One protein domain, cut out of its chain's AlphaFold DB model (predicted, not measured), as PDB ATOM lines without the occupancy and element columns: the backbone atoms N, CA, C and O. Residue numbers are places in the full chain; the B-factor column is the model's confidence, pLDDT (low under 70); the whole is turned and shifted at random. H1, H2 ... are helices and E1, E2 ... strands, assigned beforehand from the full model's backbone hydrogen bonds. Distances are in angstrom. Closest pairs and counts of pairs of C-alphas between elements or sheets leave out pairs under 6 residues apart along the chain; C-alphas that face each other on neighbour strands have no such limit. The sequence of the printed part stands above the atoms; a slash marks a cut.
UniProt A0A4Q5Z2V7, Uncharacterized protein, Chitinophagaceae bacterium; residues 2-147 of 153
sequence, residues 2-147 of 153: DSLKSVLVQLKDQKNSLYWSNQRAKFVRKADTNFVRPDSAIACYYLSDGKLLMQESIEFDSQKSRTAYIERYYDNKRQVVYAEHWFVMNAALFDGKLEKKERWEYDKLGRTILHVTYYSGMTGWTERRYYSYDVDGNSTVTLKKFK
ATOM      1  N   ASP A   2     245.708 263.048 251.637       54.22
ATOM      2  CA  ASP A   2     245.982 262.934 253.084       54.22
ATOM      3  C   ASP A   2     246.641 261.605 253.483       54.22
ATOM      4  O   ASP A   2     247.522 261.594 254.338       54.22
ATOM      5  N   SER A   3     246.328 260.509 252.781       60.91
ATOM      6  CA  SER A   3     246.997 259.208 252.949       60.91
ATOM      7  C   SER A   3     248.473 259.205 252.527       60.91
ATOM      8  O   SER A   3     249.291 258.527 253.133       60.91
ATOM      9  N   LEU A   4     248.851 259.982 251.508       67.00
ATOM     10  CA  LEU A   4     250.248 260.104 251.067       67.00
ATOM     11  C   LEU A   4     251.062 260.962 252.038       67.00
ATOM     12  O   LEU A   4     252.212 260.644 252.335       67.00
ATOM     13  N   LYS A   5     250.452 262.028 252.573       64.50
ATOM     14  CA  LYS A   5     251.071 262.859 253.612       64.50
ATOM     15  C   LYS A   5     251.305 262.066 254.896       64.50
ATOM     16  O   LYS A   5     252.399 262.144 255.444       64.50
ATOM     17  N   SER A   6     250.328 261.278 255.353       63.88
ATOM     18  CA  SER A   6     250.495 260.454 256.557       63.88
ATOM     19  C   SER A   6     251.584 259.390 256.390       63.88
ATOM     20  O   SER A   6     252.413 259.231 257.285       63.88
ATOM     21  N   VAL A   7     251.653 258.726 255.231       68.88
ATOM     22  CA  VAL A   7     252.710 257.747 254.919       68.88
ATOM     23  C   VAL A   7     254.094 258.403 254.885       68.88
ATOM     24  O   VAL A   7     255.038 257.875 255.469       68.88
ATOM     25  N   LEU A   8     254.234 259.582 254.268       72.81
ATOM     26  CA  LEU A   8     255.503 260.322 254.254       72.81
ATOM     27  C   LEU A   8     255.961 260.723 255.657       72.81
ATOM     28  O   LEU A   8     257.144 260.606 255.974       72.81
ATOM     29  N   VAL A   9     255.031 261.177 256.498       69.31
ATOM     30  CA  VAL A   9     255.313 261.507 257.897       69.31
ATOM     31  C   VAL A   9     255.814 260.276 258.654       69.31
ATOM     32  O   VAL A   9     256.853 260.354 259.306       69.31
ATOM     33  N   GLN A  10     255.140 259.129 258.517       67.88
ATOM     34  CA  GLN A  10     255.559 257.873 259.149       67.88
ATOM     35  C   GLN A  10     256.948 257.421 258.679       67.88
ATOM     36  O   GLN A  10     257.776 257.041 259.503       67.88
ATOM     37  N   LEU A  11     257.238 257.515 257.376       72.06
ATOM     38  CA  LEU A  11     258.550 257.168 256.821       72.06
ATOM     39  C   LEU A  11     259.665 258.085 257.341       72.06
ATOM     40  O   LEU A  11     260.751 257.602 257.664       72.06
ATOM     41  N   LYS A  12     259.414 259.399 257.451       74.00
ATOM     42  CA  LYS A  12     260.365 260.337 258.069       74.00
ATOM     43  C   LYS A  12     260.619 259.973 259.530       74.00
ATOM     44  O   LYS A  12     261.772 259.944 259.949       74.00
ATOM     45  N   ASP A  13     259.568 259.654 260.280       69.56
ATOM     46  CA  ASP A  13     259.681 259.265 261.687       69.56
ATOM     47  C   ASP A  13     260.483 257.973 261.867       69.56
ATOM     48  O   ASP A  13     261.423 257.945 262.657       69.56
ATOM     49  N   GLN A  14     260.181 256.934 261.081       70.75
ATOM     50  CA  GLN A  14     260.922 255.671 261.093       70.75
ATOM     51  C   GLN A  14     262.389 255.874 260.714       70.75
ATOM     52  O   GLN A  14     263.276 255.364 261.394       70.75
ATOM     53  N   LYS A  15     262.664 256.657 259.663       72.62
ATOM     54  CA  LYS A  15     264.034 256.956 259.232       72.62
ATOM     55  C   LYS A  15     264.818 257.704 260.310       72.62
ATOM     56  O   LYS A  15     265.987 257.394 260.523       72.62
ATOM     57  N   ASN A  16     264.197 258.669 260.987       75.38
ATOM     58  CA  ASN A  16     264.855 259.447 262.035       75.38
ATOM     59  C   ASN A  16     265.027 258.652 263.333       75.38
ATOM     60  O   ASN A  16     266.095 258.710 263.933       75.38
ATOM     61  N   SER A  17     264.037 257.852 263.734       69.81
ATOM     62  CA  SER A  17     264.189 256.902 264.843       69.81
ATOM     63  C   SER A  17     265.340 255.932 264.562       69.81
ATOM     64  O   SER A  17     266.247 255.790 265.377       69.81
ATOM     65  N   LEU A  18     265.387 255.365 263.351       70.25
ATOM     66  CA  LEU A  18     266.483 254.502 262.920       70.25
ATOM     67  C   LEU A  18     267.830 255.239 262.897       70.25
ATOM     68  O   LEU A  18     268.848 254.646 263.246       70.25
ATOM     69  N   TYR A  19     267.864 256.515 262.501       77.56
ATOM     70  CA  TYR A  19     269.071 257.339 262.563       77.56
ATOM     71  C   TYR A  19     269.596 257.432 264.000       77.56
ATOM     72  O   TYR A  19     270.743 257.062 264.227       77.56
ATOM     73  N   TRP A  20     268.770 257.836 264.970       73.56
ATOM     74  CA  TRP A  20     269.197 257.987 266.367       73.56
ATOM     75  C   TRP A  20     269.571 256.650 267.023       73.56
ATOM     76  O   TRP A  20     270.626 256.554 267.651       73.56
ATOM     77  N   SER A  21     268.810 255.583 266.769       69.25
ATOM     78  CA  SER A  21     269.160 254.228 267.222       69.25
ATOM     79  C   SER A  21     270.494 253.749 266.635       69.25
ATOM     80  O   SER A  21     271.324 253.171 267.340       69.25
ATOM     81  N   ASN A  22     270.757 254.035 265.355       72.06
ATOM     82  CA  ASN A  22     272.038 253.718 264.722       72.06
ATOM     83  C   ASN A  22     273.191 254.565 265.262       72.06
ATOM     84  O   ASN A  22     274.312 254.061 265.333       72.06
ATOM     85  N   GLN A  23     272.943 255.825 265.637       69.94
ATOM     86  CA  GLN A  23     273.962 256.661 266.272       69.94
ATOM     87  C   GLN A  23     274.450 256.000 267.570       69.94
ATOM     88  O   GLN A  23     275.656 255.857 267.775       69.94
ATOM     89  N   ARG A  24     273.524 255.492 268.393       69.19
ATOM     90  CA  ARG A  24     273.855 254.737 269.609       69.19
ATOM     91  C   ARG A  24     274.673 253.480 269.296       69.19
ATOM     92  O   ARG A  24     275.766 253.313 269.825       69.19
ATOM     93  N   ALA A  25     274.178 252.617 268.410       69.19
ATOM     94  CA  ALA A  25     274.807 251.322 268.137       69.19
ATOM     95  C   ALA A  25     276.204 251.429 267.496       69.19
ATOM     96  O   ALA A  25     277.051 250.570 267.726       69.19
ATOM     97  N   LYS A  26     276.452 252.462 266.679       69.31
ATOM     98  CA  LYS A  26     277.720 252.613 265.948       69.31
ATOM     99  C   LYS A  26     278.779 253.405 266.699       69.31
ATOM    100  O   LYS A  26     279.963 253.167 266.471       69.31
ATOM    101  N   PHE A  27     278.380 254.371 267.525       71.25
ATOM    102  CA  PHE A  27     279.320 255.372 268.031       71.25
ATOM    103  C   PHE A  27     279.531 255.353 269.543       71.25
ATOM    104  O   PHE A  27     280.486 255.970 270.020       71.25
ATOM    105  N   VAL A  28     278.700 254.636 270.305       77.06
ATOM    106  CA  VAL A  28     278.922 254.474 271.744       77.06
ATOM    107  C   VAL A  28     280.147 253.602 271.978       77.06
ATOM    108  O   VAL A  28     280.186 252.439 271.588       77.06
ATOM    109  N   ARG A  29     281.140 254.165 272.667       76.38
ATOM    110  CA  ARG A  29     282.329 253.433 273.122       76.38
ATOM    111  C   ARG A  29     282.322 253.192 274.627       76.38
ATOM    112  O   ARG A  29     282.901 252.214 275.089       76.38
ATOM    113  N   LYS A  30     281.700 254.095 275.386       81.31
ATOM    114  CA  LYS A  30     281.636 254.046 276.848       81.31
ATOM    115  C   LYS A  30     280.227 254.388 277.318       81.31
ATOM    116  O   LYS A  30     279.615 255.308 276.777       81.31
ATOM    117  N   ALA A  31     279.758 253.677 278.336       79.94
ATOM    118  CA  ALA A  31     278.568 254.019 279.098       79.94
ATOM    119  C   ALA A  31     278.958 254.171 280.572       79.94
ATOM    120  O   ALA A  31     279.651 253.308 281.108       79.94
ATOM    121  N   ASP A  32     278.530 255.261 281.201       82.56
ATOM    122  CA  ASP A  32     278.670 255.496 282.637       82.56
ATOM    123  C   ASP A  32     277.275 255.593 283.252       82.56
ATOM    124  O   ASP A  32     276.449 256.367 282.771       82.56
ATOM    125  N   THR A  33     277.019 254.851 284.327       79.94
ATOM    126  CA  THR A  33     275.739 254.897 285.045       79.94
ATOM    127  C   THR A  33     275.957 255.460 286.438       79.94
ATOM    128  O   THR A  33     276.771 254.943 287.199       79.94
ATOM    129  N   ASN A  34     275.205 256.502 286.778       80.31
ATOM    130  CA  ASN A  34     275.224 257.150 288.081       80.31
ATOM    131  C   ASN A  34     273.829 257.092 288.706       80.31
ATOM    132  O   ASN A  34     272.849 257.554 288.116       80.31
ATOM    133  N   PHE A  35     273.744 256.567 289.926       73.62
ATOM    134  CA  PHE A  35     272.545 256.671 290.753       73.62
ATOM    135  C   PHE A  35     272.557 258.033 291.441       73.62
ATOM    136  O   PHE A  35     273.463 258.327 292.220       73.62
ATOM    137  N   VAL A  36     271.591 258.891 291.108       74.38
ATOM    138  CA  VAL A  36     271.542 260.268 291.630       74.38
ATOM    139  C   VAL A  36     270.780 260.306 292.953       74.38
ATOM    140  O   VAL A  36     271.153 261.039 293.867       74.38
ATOM    141  N   ARG A  37     269.725 259.491 293.065       72.50
ATOM    142  CA  ARG A  37     268.915 259.259 294.271       72.50
ATOM    143  C   ARG A  37     268.427 257.802 294.271       72.50
ATOM    144  O   ARG A  37     268.530 257.148 293.234       72.50
ATOM    145  N   PRO A  38     267.871 257.274 295.378       74.31
ATOM    146  CA  PRO A  38     267.346 255.902 295.414       74.31
ATOM    147  C   PRO A  38     266.294 255.598 294.335       74.31
ATOM    148  O   PRO A  38     266.109 254.449 293.951       74.31
ATOM    149  N   ASP A  39     265.618 256.635 293.849       78.44
ATOM    150  CA  ASP A  39     264.510 256.610 292.900       78.44
ATOM    151  C   ASP A  39     264.865 257.217 291.530       78.44
ATOM    152  O   ASP A  39     263.983 257.423 290.692       78.44
ATOM    153  N   SER A  40     266.150 257.507 291.285       82.19
ATOM    154  CA  SER A  40     266.602 258.038 290.001       82.19
ATOM    155  C   SER A  40     267.985 257.560 289.578       82.19
ATOM    156  O   SER A  40     268.931 257.451 290.365       82.19
ATOM    157  N   ALA A  41     268.120 257.326 288.279       87.31
ATOM    158  CA  ALA A  41     269.363 256.914 287.655       87.31
ATOM    159  C   ALA A  41     269.597 257.711 286.375       87.31
ATOM    160  O   ALA A  41     268.659 258.057 285.656       87.31
ATOM    161  N   ILE A  42     270.866 257.984 286.091       90.19
ATOM    162  CA  ILE A  42     271.306 258.593 284.843       90.19
ATOM    163  C   ILE A  42     272.352 257.683 284.213       90.19
ATOM    164  O   ILE A  42     273.349 257.358 284.854       90.19
ATOM    165  N   ALA A  43     272.150 257.314 282.954       89.50
ATOM    166  CA  ALA A  43     273.165 256.666 282.136       89.50
ATOM    167  C   ALA A  43     273.632 257.634 281.045       89.50
ATOM    168  O   ALA A  43     272.826 258.183 280.298       89.50
ATOM    169  N   CYS A  44     274.938 257.853 280.952       91.19
ATOM    170  CA  CYS A  44     275.571 258.705 279.955       91.19
ATOM    171  C   CYS A  44     276.361 257.845 278.974       91.19
ATOM    172  O   CYS A  44     277.173 257.013 279.375       91.19
ATOM    173  N   TYR A  45     276.169 258.088 277.684       89.50
ATOM    174  CA  TYR A  45     276.820 257.367 276.601       89.50
ATOM    175  C   TYR A  45     277.752 258.302 275.842       89.50
ATOM    176  O   TYR A  45     277.337 259.366 275.371       89.50
ATOM    177  N   TYR A  46     279.010 257.893 275.702       87.06
ATOM    178  CA  TYR A  46     280.074 258.715 275.139       87.06
ATOM    179  C   TYR A  46     280.645 258.125 273.851       87.06
ATOM    180  O   TYR A  46     280.778 256.904 273.688       87.06
ATOM    181  N   LEU A  47     281.032 259.035 272.963       84.69
ATOM    182  CA  LEU A  47     281.802 258.774 271.755       84.69
ATOM    183  C   LEU A  47     283.241 258.360 272.086       84.69
ATOM    184  O   LEU A  47     283.732 258.534 273.205       84.69
ATOM    185  N   SER A  48     283.958 257.847 271.085       79.31
ATOM    186  CA  SER A  48     285.362 257.448 271.229       79.31
ATOM    187  C   SER A  48     286.317 258.592 271.579       79.31
ATOM    188  O   SER A  48     287.374 258.317 272.146       79.31
ATOM    189  N   ASP A  49     285.941 259.834 271.264       82.38
ATOM    190  CA  ASP A  49     286.659 261.069 271.599       82.38
ATOM    191  C   ASP A  49     286.254 261.652 272.969       82.38
ATOM    192  O   ASP A  49     286.698 262.737 273.342       82.38
ATOM    193  N   GLY A  50     285.404 260.946 273.725       83.06
ATOM    194  CA  GLY A  50     284.939 261.350 275.052       83.06
ATOM    195  C   GLY A  50     283.805 262.379 275.049       83.06
ATOM    196  O   GLY A  50     283.396 262.838 276.120       83.06
ATOM    197  N   LYS A  51     283.265 262.766 273.886       86.56
ATOM    198  CA  LYS A  51     282.083 263.639 273.833       86.56
ATOM    199  C   LYS A  51     280.813 262.875 274.204       86.56
ATOM    200  O   LYS A  51     280.662 261.703 273.869       86.56
ATOM    201  N   LEU A  52     279.900 263.554 274.899       89.56
ATOM    202  CA  LEU A  52     278.592 263.005 275.255       89.56
ATOM    203  C   LEU A  52     277.744 262.879 273.987       89.56
ATOM    204  O   LEU A  52     277.558 263.869 273.285       89.56
ATOM    205  N   LEU A  53     277.245 261.677 273.710       89.38
ATOM    206  CA  LEU A  53     276.319 261.409 272.611       89.38
ATOM    207  C   LEU A  53     274.877 261.443 273.108       89.38
ATOM    208  O   LEU A  53     274.007 262.047 272.483       89.38
ATOM    209  N   MET A  54     274.627 260.758 274.222       92.56
ATOM    210  CA  MET A  54     273.285 260.497 274.711       92.56
ATOM    211  C   MET A  54     273.270 260.383 276.232       92.56
ATOM    212  O   MET A  54     274.241 259.938 276.841       92.56
ATOM    213  N   GLN A  55     272.151 260.763 276.832       93.19
ATOM    214  CA  GLN A  55     271.868 260.583 278.244       93.19
ATOM    215  C   GLN A  55     270.471 259.985 278.409       93.19
ATOM    216  O   GLN A  55     269.499 260.530 277.889       93.19
ATOM    217  N   GLU A  56     270.369 258.902 279.164       92.31
ATOM    218  CA  GLU A  56     269.111 258.338 279.650       92.31
ATOM    219  C   GLU A  56     268.934 258.773 281.104       92.31
ATOM    220  O   GLU A  56     269.874 258.702 281.897       92.31
ATOM    221  N   SER A  57     267.746 259.239 281.473       91.44
ATOM    222  CA  SER A  57     267.395 259.527 282.865       91.44
ATOM    223  C   SER A  57     266.091 258.842 283.230       91.44
ATOM    224  O   SER A  57     265.092 259.021 282.533       91.44
ATOM    225  N   ILE A  58     266.113 258.100 284.330       89.19
ATOM    226  CA  ILE A  58     264.955 257.463 284.950       89.19
ATOM    227  C   ILE A  58     264.686 258.195 286.260       89.19
ATOM    228  O   ILE A  58     265.607 258.367 287.057       89.19
ATOM    229  N   GLU A  59     263.444 258.603 286.487       87.69
ATOM    230  CA  GLU A  59     263.002 259.213 287.741       87.69
ATOM    231  C   GLU A  59     261.611 258.691 288.102       87.69
ATOM    232  O   GLU A  59     260.689 258.728 287.283       87.69
ATOM    233  N   PHE A  60     261.444 258.187 289.323       83.06
ATOM    234  CA  PHE A  60     260.133 257.793 289.823       83.06
ATOM    235  C   PHE A  60     259.399 258.998 290.425       83.06
ATOM    236  O   PHE A  60     259.796 259.555 291.443       83.06
ATOM    237  N   ASP A  61     258.288 259.387 289.803       78.00
ATOM    238  CA  ASP A  61     257.380 260.407 290.321       78.00
ATOM    239  C   ASP A  61     256.390 259.735 291.283       78.00
ATOM    240  O   ASP A  61     255.388 259.141 290.865       78.00
ATOM    241  N   SER A  62     256.681 259.829 292.582       75.25
ATOM    242  CA  SER A  62     255.854 259.254 293.648       75.25
ATOM    243  C   SER A  62     254.459 259.877 293.743       75.25
ATOM    244  O   SER A  62     253.528 259.202 294.176       75.25
ATOM    245  N   GLN A  63     254.275 261.126 293.300       78.75
ATOM    246  CA  GLN A  63     252.965 261.790 293.319       78.75
ATOM    247  C   GLN A  63     252.043 261.249 292.229       78.75
ATOM    248  O   GLN A  63     250.828 261.188 292.409       78.75
ATOM    249  N   LYS A  64     252.616 260.872 291.085       74.44
ATOM    250  CA  LYS A  64     251.869 260.348 289.934       74.44
ATOM    251  C   LYS A  64     251.962 258.831 289.798       74.44
ATOM    252  O   LYS A  64     251.459 258.296 288.810       74.44
ATOM    253  N   SER A  65     252.613 258.163 290.754       77.25
ATOM    254  CA  SER A  65     252.861 256.717 290.777       77.25
ATOM    255  C   SER A  65     253.376 256.187 289.438       77.25
ATOM    256  O   SER A  65     252.889 255.178 288.927       77.25
ATOM    257  N   ARG A  66     254.326 256.903 288.826       77.06
ATOM    258  CA  ARG A  66     254.830 256.575 287.486       77.06
ATOM    259  C   ARG A  66     256.312 256.865 287.356       77.06
ATOM    260  O   ARG A  66     256.824 257.802 287.959       77.06
ATOM    261  N   THR A  67     256.978 256.102 286.501       82.62
ATOM    262  CA  THR A  67     258.383 256.339 286.172       82.62
ATOM    263  C   THR A  67     258.470 257.194 284.914       82.62
ATOM    264  O   THR A  67     257.932 256.822 283.868       82.62
ATOM    265  N   ALA A  68     259.126 258.346 285.015       88.06
ATOM    266  CA  ALA A  68     259.526 259.147 283.872       88.06
ATOM    267  C   ALA A  68     260.848 258.603 283.330       88.06
ATOM    268  O   ALA A  68     261.824 258.461 284.066       88.06
ATOM    269  N   TYR A  69     260.873 258.302 282.039       90.19
ATOM    270  CA  TYR A  69     262.082 257.931 281.323       90.19
ATOM    271  C   TYR A  69     262.332 258.948 280.219       90.19
ATOM    272  O   TYR A  69     261.440 259.236 279.422       90.19
ATOM    273  N   ILE A  70     263.528 259.527 280.194       92.81
ATOM    274  CA  ILE A  70     263.883 260.566 279.231       92.81
ATOM    275  C   ILE A  70     265.188 260.190 278.554       92.81
ATOM    276  O   ILE A  70     266.212 260.041 279.221       92.81
ATOM    277  N   GLU A  71     265.163 260.122 277.230       93.00
ATOM    278  CA  GLU A  71     266.366 260.038 276.407       93.00
ATOM    279  C   GLU A  71     266.695 261.422 275.864       93.00
ATOM    280  O   GLU A  71     265.812 262.120 275.368       93.00
ATOM    281  N   ARG A  72     267.959 261.834 275.943       94.81
ATOM    282  CA  ARG A  72     268.467 263.085 275.367       94.81
ATOM    283  C   ARG A  72     269.662 262.788 274.487       94.81
ATOM    284  O   ARG A  72     270.560 262.071 274.910       94.81
ATOM    285  N   TYR A  73     269.699 263.392 273.311       93.12
ATOM    286  CA  TYR A  73     270.796 263.300 272.355       93.12
ATOM    287  C   TYR A  73     271.458 264.662 272.218       93.12
ATOM    288  O   TYR A  73     270.779 265.692 272.194       93.12
ATOM    289  N   TYR A  74     272.781 264.654 272.115       92.62
ATOM    290  CA  TYR A  74     273.604 265.852 272.147       92.62
ATOM    291  C   TYR A  74     274.367 266.033 270.838       92.62
ATOM    292  O   TYR A  74     274.782 265.065 270.198       92.62
ATOM    293  N   ASP A  75     274.569 267.287 270.443       90.69
ATOM    294  CA  ASP A  75     275.505 267.627 269.378       90.69
ATOM    295  C   ASP A  75     276.967 267.637 269.870       90.69
ATOM    296  O   ASP A  75     277.290 267.402 271.038       90.69
ATOM    297  N   ASN A  76     277.887 267.962 268.962       87.12
ATOM    298  CA  ASN A  76     279.314 268.062 269.267       87.12
ATOM    299  C   ASN A  76     279.680 269.215 270.223       87.12
ATOM    300  O   ASN A  76     280.788 269.209 270.768       87.12
ATOM    301  N   LYS A  77     278.775 270.178 270.435       91.12
ATOM    302  CA  LYS A  77     278.887 271.282 271.394       91.12
ATOM    303  C   LYS A  77     278.213 270.957 272.734       91.12
ATOM    304  O   LYS A  77     278.203 271.813 273.616       91.12
ATOM    305  N   ARG A  78     277.710 269.729 272.920       91.12
ATOM    306  CA  ARG A  78     276.964 269.265 274.106       91.12
ATOM    307  C   ARG A  78     275.629 269.988 274.311       91.12
ATOM    308  O   ARG A  78     275.157 270.108 275.440       91.12
ATOM    309  N   GLN A  79     275.004 270.443 273.233       94.88
ATOM    310  CA  GLN A  79     273.653 270.996 273.239       94.88
ATOM    311  C   GLN A  79     272.649 269.882 272.934       94.88
ATOM    312  O   GLN A  79     272.919 269.020 272.099       94.88
ATOM    313  N   VAL A  80     271.502 269.868 273.617       95.38
ATOM    314  CA  VAL A  80     270.472 268.838 273.400       95.38
ATOM    315  C   VAL A  80     269.784 269.100 272.067       95.38
ATOM    316  O   VAL A  80     269.105 270.102 271.912       95.38
ATOM    317  N   VAL A  81     269.899 268.187 271.110       94.50
ATOM    318  CA  VAL A  81     269.267 268.337 269.786       94.50
ATOM    319  C   VAL A  81     267.969 267.556 269.655       94.50
ATOM    320  O   VAL A  81     267.102 267.929 268.866       94.50
ATOM    321  N   TYR A  82     267.811 266.497 270.444       93.94
ATOM    322  CA  TYR A  82     266.633 265.642 270.427       93.94
ATOM    323  C   TYR A  82     266.388 265.035 271.805       93.94
ATOM    324  O   TYR A  82     267.338 264.684 272.505       93.94
ATOM    325  N   ALA A  83     265.124 264.909 272.193       94.25
ATOM    326  CA  ALA A  83     264.738 264.200 273.396       94.25
ATOM    327  C   ALA A  83     263.412 263.463 273.226       94.25
ATOM    328  O   ALA A  83     262.488 263.957 272.575       94.25
ATOM    329  N   GLU A  84     263.300 262.311 273.873       93.00
ATOM    330  CA  GLU A  84     262.059 261.552 273.983       93.00
ATOM    331  C   GLU A  84     261.698 261.378 275.450       93.00
ATOM    332  O   GLU A  84     262.551 261.034 276.265       93.00
ATOM    333  N   HIS A  85     260.434 261.616 275.777       93.25
ATOM    334  CA  HIS A  85     259.901 261.466 277.124       93.25
ATOM    335  C   HIS A  85     258.878 260.352 277.111       93.25
ATOM    336  O   HIS A  85     257.947 260.363 276.303       93.25
ATOM    337  N   TRP A  86     259.045 259.416 278.026       91.56
ATOM    338  CA  TRP A  86     258.260 258.205 278.140       91.56
ATOM    339  C   TRP A  86     257.709 258.089 279.557       91.56
ATOM    340  O   TRP A  86     258.394 258.388 280.538       91.56
ATOM    341  N   PHE A  87     256.483 257.590 279.666       86.25
ATOM    342  CA  PHE A  87     255.950 257.070 280.916       86.25
ATOM    343  C   PHE A  87     256.042 255.568 280.927       86.25
ATOM    344  O   PHE A  87     255.430 254.903 280.096       86.25
ATOM    345  N   VAL A  88     256.759 255.040 281.908       81.81
ATOM    346  CA  VAL A  88     256.888 253.606 282.110       81.81
ATOM    347  C   VAL A  88     255.924 253.197 283.218       81.81
ATOM    348  O   VAL A  88     256.064 253.629 284.366       81.81
ATOM    349  N   MET A  89     254.912 252.401 282.855       70.56
ATOM    350  CA  MET A  89     253.927 251.875 283.812       70.56
ATOM    351  C   MET A  89     254.484 250.674 284.581       70.56
ATOM    352  O   MET A  89     254.185 250.502 285.758       70.56
ATOM    353  N   ASN A  90     255.327 249.870 283.929       68.75
ATOM    354  CA  ASN A  90     256.037 248.762 284.554       68.75
ATOM    355  C   ASN A  90     257.513 248.780 284.145       68.75
ATOM    356  O   ASN A  90     257.858 248.480 282.999       68.75
ATOM    357  N   ALA A  91     258.384 249.124 285.095       61.09
ATOM    358  CA  ALA A  91     259.821 249.224 284.864       61.09
ATOM    359  C   ALA A  91     260.488 247.864 284.591       61.09
ATOM    360  O   ALA A  91     261.492 247.823 283.888       61.09
ATOM    361  N   ALA A  92     259.922 246.753 285.083       60.06
ATOM    362  CA  ALA A  92     260.509 245.420 284.923       60.06
ATOM    363  C   ALA A  92     260.419 244.878 283.485       60.06
ATOM    364  O   ALA A  92     261.209 244.020 283.105       60.06
ATOM    365  N   LEU A  93     259.464 245.372 282.689       58.34
ATOM    366  CA  LEU A  93     259.232 244.942 281.303       58.34
ATOM    367  C   LEU A  93     259.405 246.076 280.281       58.34
ATOM    368  O   LEU A  93     259.184 245.857 279.095       58.34
ATOM    369  N   PHE A  94     259.775 247.277 280.740       64.12
ATOM    370  CA  PHE A  94     259.760 248.510 279.951       64.12
ATOM    371  C   PHE A  94     258.459 248.667 279.136       64.12
ATOM    372  O   PHE A  94     258.471 248.874 277.924       64.12
ATOM    373  N   ASP A  95     257.307 248.578 279.812       75.75
ATOM    374  CA  ASP A  95     256.012 248.930 279.210       75.75
ATOM    375  C   ASP A  95     255.844 250.458 279.232       75.75
ATOM    376  O   ASP A  95     255.228 251.049 280.131       75.75
ATOM    377  N   GLY A  96     256.548 251.098 278.296       78.25
ATOM    378  CA  GLY A  96     256.649 252.541 278.143       78.25
ATOM    379  C   GLY A  96     255.683 253.092 277.097       78.25
ATOM    380  O   GLY A  96     255.642 252.629 275.960       78.25
ATOM    381  N   LYS A  97     254.950 254.150 277.443       87.06
ATOM    382  CA  LYS A  97     254.208 254.976 276.486       87.06
ATOM    383  C   LYS A  97     254.949 256.283 276.273       87.06
ATOM    384  O   LYS A  97     255.207 257.005 277.232       87.06
ATOM    385  N   LEU A  98     255.260 256.601 275.020       87.75
ATOM    386  CA  LEU A  98     255.791 257.909 274.658       87.75
ATOM    387  C   LEU A  98     254.788 258.985 275.111       87.75
ATOM    388  O   LEU A  98     253.594 258.874 274.830       87.75
ATOM    389  N   GLU A  99     255.260 260.020 275.798       90.19
ATOM    390  CA  GLU A  99     254.492 261.216 276.169       90.19
ATOM    391  C   GLU A  99     254.731 262.351 275.173       90.19
ATOM    392  O   GLU A  99     253.790 263.012 274.722       90.19
ATOM    393  N   LYS A 100     256.003 262.608 274.854       92.12
ATOM    394  CA  LYS A 100     256.389 263.676 273.937       92.12
ATOM    395  C   LYS A 100     257.771 263.463 273.337       92.12
ATOM    396  O   LYS A 100     258.632 262.809 273.920       92.12
ATOM    397  N   LYS A 101     257.986 264.093 272.185       93.00
ATOM    398  CA  LYS A 101     259.288 264.256 271.531       93.00
ATOM    399  C   LYS A 101     259.628 265.732 271.464       93.00
ATOM    400  O   LYS A 101     258.748 266.566 271.249       93.00
ATOM    401  N   GLU A 102     260.897 266.063 271.609       95.06
ATOM    402  CA  GLU A 102     261.392 267.429 271.513       95.06
ATOM    403  C   GLU A 102     262.623 267.483 270.618       95.06
ATOM    404  O   GLU A 102     263.457 266.585 270.663       95.06
ATOM    405  N   ARG A 103     262.746 268.528 269.800       94.75
ATOM    406  CA  ARG A 103     263.990 268.838 269.091       94.75
ATOM    407  C   ARG A 103     264.311 270.314 269.166       94.75
ATOM    408  O   ARG A 103     263.403 271.149 269.213       94.75
ATOM    409  N   TRP A 104     265.599 270.609 269.113       96.88
ATOM    410  CA  TRP A 104     266.120 271.965 269.134       96.88
ATOM    411  C   TRP A 104     267.044 272.187 267.949       96.88
ATOM    412  O   TRP A 104     267.800 271.301 267.554       96.88
ATOM    413  N   GLU A 105     266.985 273.392 267.402       96.00
ATOM    414  CA  GLU A 105     267.973 273.894 266.455       96.00
ATOM    415  C   GLU A 105     268.606 275.144 267.046       96.00
ATOM    416  O   GLU A 105     267.932 275.950 267.696       96.00
ATOM    417  N   TYR A 106     269.901 275.302 266.804       96.44
ATOM    418  CA  TYR A 106     270.717 276.356 267.383       96.44
ATOM    419  C   TYR A 106     271.360 277.198 266.282       96.44
ATOM    420  O   TYR A 106     271.713 276.688 265.217       96.44
ATOM    421  N   ASP A 107     271.540 278.492 266.538       95.00
ATOM    422  CA  ASP A 107     272.370 279.333 265.684       95.00
ATOM    423  C   ASP A 107     273.869 279.029 265.871       95.00
ATOM    424  O   ASP A 107     274.296 278.207 266.687       95.00
ATOM    425  N   LYS A 108     274.715 279.722 265.105       92.75
ATOM    426  CA  LYS A 108     276.173 279.545 265.180       92.75
ATOM    427  C   LYS A 108     276.746 279.877 266.564       92.75
ATOM    428  O   LYS A 108     277.765 279.288 266.935       92.75
ATOM    429  N   LEU A 109     276.091 280.772 267.305       93.38
ATOM    430  CA  LEU A 109     276.457 281.191 268.659       93.38
ATOM    431  C   LEU A 109     275.919 280.233 269.734       93.38
ATOM    432  O   LEU A 109     276.246 280.389 270.906       93.38
ATOM    433  N   GLY A 110     275.137 279.221 269.346       94.12
ATOM    434  CA  GLY A 110     274.572 278.225 270.250       94.12
ATOM    435  C   GLY A 110     273.256 278.651 270.906       94.12
ATOM    436  O   GLY A 110     272.837 278.002 271.861       94.12
ATOM    437  N   ARG A 111     272.603 279.715 270.425       95.31
ATOM    438  CA  ARG A 111     271.285 280.154 270.905       95.31
ATOM    439  C   ARG A 111     270.191 279.367 270.191       95.31
ATOM    440  O   ARG A 111     270.272 279.173 268.980       95.31
ATOM    441  N   THR A 112     269.172 278.918 270.918       96.69
ATOM    442  CA  THR A 112     268.043 278.175 270.337       96.69
ATOM    443  C   THR A 112     267.310 279.047 269.327       96.69
ATOM    444  O   THR A 112     266.835 280.105 269.697       96.69
ATOM    445  N   ILE A 113     267.159 278.612 268.081       97.06
ATOM    446  CA  ILE A 113     266.372 279.318 267.048       97.06
ATOM    447  C   ILE A 113     265.035 278.634 266.765       97.06
ATOM    448  O   ILE A 113     264.066 279.287 266.371       97.06
ATOM    449  N   LEU A 114     264.953 277.328 267.024       96.62
ATOM    450  CA  LEU A 114     263.736 276.537 266.903       96.62
ATOM    451  C   LEU A 114     263.664 275.529 268.046       96.62
ATOM    452  O   LEU A 114     264.632 274.832 268.333       96.62
ATOM    453  N   HIS A 115     262.487 275.410 268.653       97.12
ATOM    454  CA  HIS A 115     262.130 274.297 269.528       97.12
ATOM    455  C   HIS A 115     260.824 273.694 269.034       97.12
ATOM    456  O   HIS A 115     259.808 274.389 268.935       97.12
ATOM    457  N   VAL A 116     260.853 272.408 268.695       95.44
ATOM    458  CA  VAL A 116     259.665 271.662 268.277       95.44
ATOM    459  C   VAL A 116     259.317 270.659 269.362       95.44
ATOM    460  O   VAL A 116     260.169 269.865 269.748       95.44
ATOM    461  N   THR A 117     258.068 270.663 269.814       95.12
ATOM    462  CA  THR A 117     257.536 269.676 270.757       95.12
ATOM    463  C   THR A 117     256.379 268.945 270.100       95.12
ATOM    464  O   THR A 117     255.417 269.575 269.670       95.12
ATOM    465  N   TYR A 118     256.448 267.623 270.027       92.31
ATOM    466  CA  TYR A 118     255.325 266.771 269.659       92.31
ATOM    467  C   TYR A 118     254.796 266.066 270.905       92.31
ATOM    468  O   TYR A 118     255.588 265.504 271.650       92.31
ATOM    469  N   TYR A 119     253.480 266.051 271.105       90.75
ATOM    470  CA  TYR A 119     252.829 265.372 272.227       90.75
ATOM    471  C   TYR A 119     252.041 264.155 271.730       90.75
ATOM    472  O   TYR A 119     251.113 264.306 270.927       90.75
ATOM    473  N   SER A 120     252.363 262.962 272.233       83.25
ATOM    474  CA  SER A 120     251.658 261.709 271.934       83.25
ATOM    475  C   SER A 120     250.433 261.542 272.829       83.25
ATOM    476  O   SER A 120     250.428 260.811 273.814       83.25
ATOM    477  N   GLY A 121     249.360 262.247 272.469       73.12
ATOM    478  CA  GLY A 121     247.993 261.978 272.936       73.12
ATOM    479  C   GLY A 121     247.127 261.366 271.827       73.12
ATOM    480  O   GLY A 121     247.598 261.193 270.706       73.12
ATOM    481  N   MET A 122     245.842 261.102 272.107       63.06
ATOM    482  CA  MET A 122     244.901 260.462 271.159       63.06
ATOM    483  C   MET A 122     244.877 261.084 269.756       63.06
ATOM    484  O   MET A 122     244.666 260.371 268.781       63.06
ATOM    485  N   THR A 123     245.076 262.396 269.637       66.88
ATOM    486  CA  THR A 123     245.067 263.086 268.339       66.88
ATOM    487  C   THR A 123     246.447 263.510 267.856       66.88
ATOM    488  O   THR A 123     246.583 263.799 266.672       66.88
ATOM    489  N   GLY A 124     247.464 263.505 268.727       77.69
ATOM    490  CA  GLY A 124     248.802 264.022 268.440       77.69
ATOM    491  C   GLY A 124     248.814 265.508 268.053       77.69
ATOM    492  O   GLY A 124     248.040 265.972 267.219       77.69
ATOM    493  N   TRP A 125     249.715 266.303 268.616       87.19
ATOM    494  CA  TRP A 125     249.847 267.694 268.174       87.19
ATOM    495  C   TRP A 125     251.269 268.202 268.341       87.19
ATOM    496  O   TRP A 125     252.024 267.710 269.179       87.19
ATOM    497  N   THR A 126     251.632 269.171 267.502       91.56
ATOM    498  CA  THR A 126     252.990 269.714 267.437       91.56
ATOM    499  C   THR A 126     252.982 271.207 267.760       91.56
ATOM    500  O   THR A 126     252.204 271.967 267.183       91.56
ATOM    501  N   GLU A 127     253.875 271.646 268.641       94.19
ATOM    502  CA  GLU A 127     254.232 273.048 268.867       94.19
ATOM    503  C   GLU A 127     255.566 273.355 268.201       94.19
ATOM    504  O   GLU A 127     256.511 272.582 268.325       94.19
ATOM    505  N   ARG A 128     255.662 274.507 267.535       95.19
ATOM    506  CA  ARG A 128     256.928 275.089 267.081       95.19
ATOM    507  C   ARG A 128     257.097 276.462 267.712       95.19
ATOM    508  O   ARG A 128     256.271 277.346 267.481       95.19
ATOM    509  N   ARG A 129     258.152 276.631 268.503       96.81
ATOM    510  CA  ARG A 129     258.601 277.916 269.043       96.81
ATOM    511  C   ARG A 129     259.780 278.398 268.212       96.81
ATOM    512  O   ARG A 129     260.808 277.730 268.166       96.81
ATOM    513  N   TYR A 130     259.609 279.537 267.560       97.31
ATOM    514  CA  TYR A 130     260.663 280.233 266.832       97.31
ATOM    515  C   TYR A 130     261.212 281.334 267.719       97.31
ATOM    516  O   TYR A 130     260.433 282.116 268.267       97.31
ATOM    517  N   TYR A 131     262.530 281.388 267.837       97.19
ATOM    518  CA  TYR A 131     263.223 282.372 268.650       97.19
ATOM    519  C   TYR A 131     263.972 283.329 267.731       97.19
ATOM    520  O   TYR A 131     264.744 282.909 266.868       97.19
ATOM    521  N   SER A 132     263.742 284.619 267.931       96.00
ATOM    522  CA  SER A 132     264.494 285.700 267.303       96.00
ATOM    523  C   SER A 132     265.176 286.526 268.378       96.00
ATOM    524  O   SER A 132     264.598 286.762 269.437       96.00
ATOM    525  N   TYR A 133     266.400 286.961 268.103       95.94
ATOM    526  CA  TYR A 133     267.222 287.710 269.045       95.94
ATOM    527  C   TYR A 133     267.540 289.078 268.460       95.94
ATOM    528  O   TYR A 133     267.920 289.162 267.289       95.94
ATOM    529  N   ASP A 134     267.377 290.128 269.258       93.94
ATOM    530  CA  ASP A 134     267.866 291.457 268.900       93.94
ATOM    531  C   ASP A 134     269.395 291.563 269.084       93.94
ATOM    532  O   ASP A 134     270.078 290.593 269.439       93.94
ATOM    533  N   VAL A 135     269.944 292.741 268.784       92.62
ATOM    534  CA  VAL A 135     271.385 293.025 268.896       92.62
ATOM    535  C   VAL A 135     271.892 292.986 270.340       92.62
ATOM    536  O   VAL A 135     273.062 292.675 270.552       92.62
ATOM    537  N   ASP A 136     271.009 293.225 271.310       93.94
ATOM    538  CA  ASP A 136     271.313 293.211 272.743       93.94
ATOM    539  C   ASP A 136     271.163 291.802 273.350       93.94
ATOM    540  O   ASP A 136     271.531 291.559 274.499       93.94
ATOM    541  N   GLY A 137     270.662 290.842 272.566       89.56
ATOM    542  CA  GLY A 137     270.489 289.446 272.951       89.56
ATOM    543  C   GLY A 137     269.128 289.114 273.563       89.56
ATOM    544  O   GLY A 137     268.931 287.971 273.983       89.56
ATOM    545  N   ASN A 138     268.171 290.045 273.583       93.50
ATOM    546  CA  ASN A 138     266.823 289.762 274.065       93.50
ATOM    547  C   ASN A 138     266.080 288.873 273.071       93.50
ATOM    548  O   ASN A 138     266.089 289.101 271.858       93.50
ATOM    549  N   SER A 139     265.401 287.854 273.597       94.44
ATOM    550  CA  SER A 139     264.656 286.900 272.783       94.44
ATOM    551  C   SER A 139     263.189 287.286 272.644       94.44
ATOM    552  O   SER A 139     262.501 287.522 273.638       94.44
ATOM    553  N   THR A 140     262.677 287.207 271.424       95.94
ATOM    554  CA  THR A 140     261.247 287.191 271.108       95.94
ATOM    555  C   THR A 140     260.851 285.792 270.645       95.94
ATOM    556  O   THR A 140     261.600 285.136 269.922       95.94
ATOM    557  N   VAL A 141     259.685 285.310 271.086       96.69
ATOM    558  CA  VAL A 141     259.221 283.942 270.808       96.69
ATOM    559  C   VAL A 141     257.915 283.975 270.030       96.69
ATOM    560  O   VAL A 141     256.918 284.518 270.497       96.69
ATOM    561  N   THR A 142     257.900 283.332 268.864       97.12
ATOM    562  CA  THR A 142     256.677 283.089 268.089       97.12
ATOM    563  C   THR A 142     256.269 281.625 268.212       97.12
ATOM    564  O   THR A 142     257.036 280.734 267.852       97.12
ATOM    565  N   LEU A 143     255.048 281.361 268.682       96.00
ATOM    566  CA  LEU A 143     254.503 280.010 268.840       96.00
ATOM    567  C   LEU A 143     253.519 279.676 267.711       96.00
ATOM    568  O   LEU A 143     252.558 280.407 267.480       96.00
ATOM    569  N   LYS A 144     253.712 278.528 267.056       93.44
ATOM    570  CA  LYS A 144     252.762 277.950 266.094       93.44
ATOM    571  C   LYS A 144     252.350 276.551 266.540       93.44
ATOM    572  O   LYS A 144     253.205 275.739 266.885       93.44
ATOM    573  N   LYS A 145     251.045 276.263 266.516       90.44
ATOM    574  CA  LYS A 145     250.486 274.946 266.862       90.44
ATOM    575  C   LYS A 145     249.919 274.266 265.624       90.44
ATOM    576  O   LYS A 145     249.225 274.898 264.834       90.44
ATOM    577  N   PHE A 146     250.173 272.972 265.496       86.44
ATOM    578  CA  PHE A 146     249.736 272.152 264.373       86.44
ATOM    579  C   PHE A 146     248.949 270.951 264.894       86.44
ATOM    580  O   PHE A 146     249.434 270.199 265.743       86.44
ATOM    581  N   LYS A 147     247.733 270.760 264.370       72.81
ATOM    582  CA  LYS A 147     246.878 269.591 264.647       72.81
ATOM    583  C   LYS A 147     247.281 268.399 263.775       72.81
ATOM    584  O   LYS A 147     246.472 267.874 263.018       72.81
TER     585      LYS A 147
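Overview. This is residues 2 to 147 of the 153 residues of an uncharacterized protein of Chitinophagaceae bacterium (UniProt A0A4Q5Z2V7). One wide, twisted sheet of nine strands makes the body, its strands laid side by side in the order in which they come along the chain. A single long helix, H1, leads into it and sticks out with residues 2 to 19 free, meeting the sheet only with residues 20 to 27, near E2, E3, E4 and E5. The printed part has 146 residues, with H1 followed by E1 to E9; the sheet's order is E1 - E2 - E3 - E4 - E5 - E6 - E7 - E8 - E9, all antiparallel, and the class is mixed, helices and strands. It is only just compact, close to loose, with a radius of gyration of the C-alphas of 17.2 A and spans of 44 by 40 by 35 A.

Arrangement. Start in the sheet with E5, residues 80 to 90, and E6, residues 95 to 106, where N 83 and O 102 are 2.8 A apart, within hydrogen-bond range. E6 bends by 51 degrees at residue 99. From E5 step to E4, residues 66 to 74 (N 71 and O 84, 2.9 A), then to E3, residues 52 to 61 (N 57 and O 70, 2.8 A), E2, residues 40 to 46 (N 43 and O 56, 2.9 A), and the edge strand E1, residues 30 to 37 (N 34 and O 42, 2.8 A). From E6 step the other way to E7, residues 112 to 119 (N 103 and O 116, 2.9 A), E8, residues 125 to 133 (N 117 and O 127, 2.9 A), and the other edge strand E9, residues 139 to 146 (N 130 and O 142, 2.9 A). The nine strands form a meander, each the antiparallel neighbour of the one before, and each two in succession are a hairpin. E1 and E9 are apart. Between these edges the strands' lines turn by 96 degrees and the way across turns by 41 degrees. H1, residues 2 to 27, is on the sheet but only grazes it; its closest C-alphas to E3 are those of Arg 24 and Met 54, 7.7 A apart. In H1 every O i to N i+4 pair is within hydrogen-bond range.

Along the chain. Find C-alpha 2 at (245.982, 262.934, 253.084); from there H1 runs 37.3 A to C-alpha 27 at (279.320, 255.372, 268.031). E1 measures 22.2 A, E2 20.1 A, E3 26.1 A, E4 26.0 A and E5 27.1 A. E6, the longest strand, runs 33.3 A; E7 measures 20.0 A, E8 26.5 A and E9 22.6 A, ending at C-alpha 146 at (249.736, 272.152, 264.373).

Size, cuts and confidence. The two C-alphas farthest apart are those of Ala 92 and Val 135, 51.4 A. The printed part has no cut, and its links are tight. Mean pLDDT of the printed part is 83.9; 22 residues are under 70, among them 2 to 7, 23 to 26 and 90 to 94.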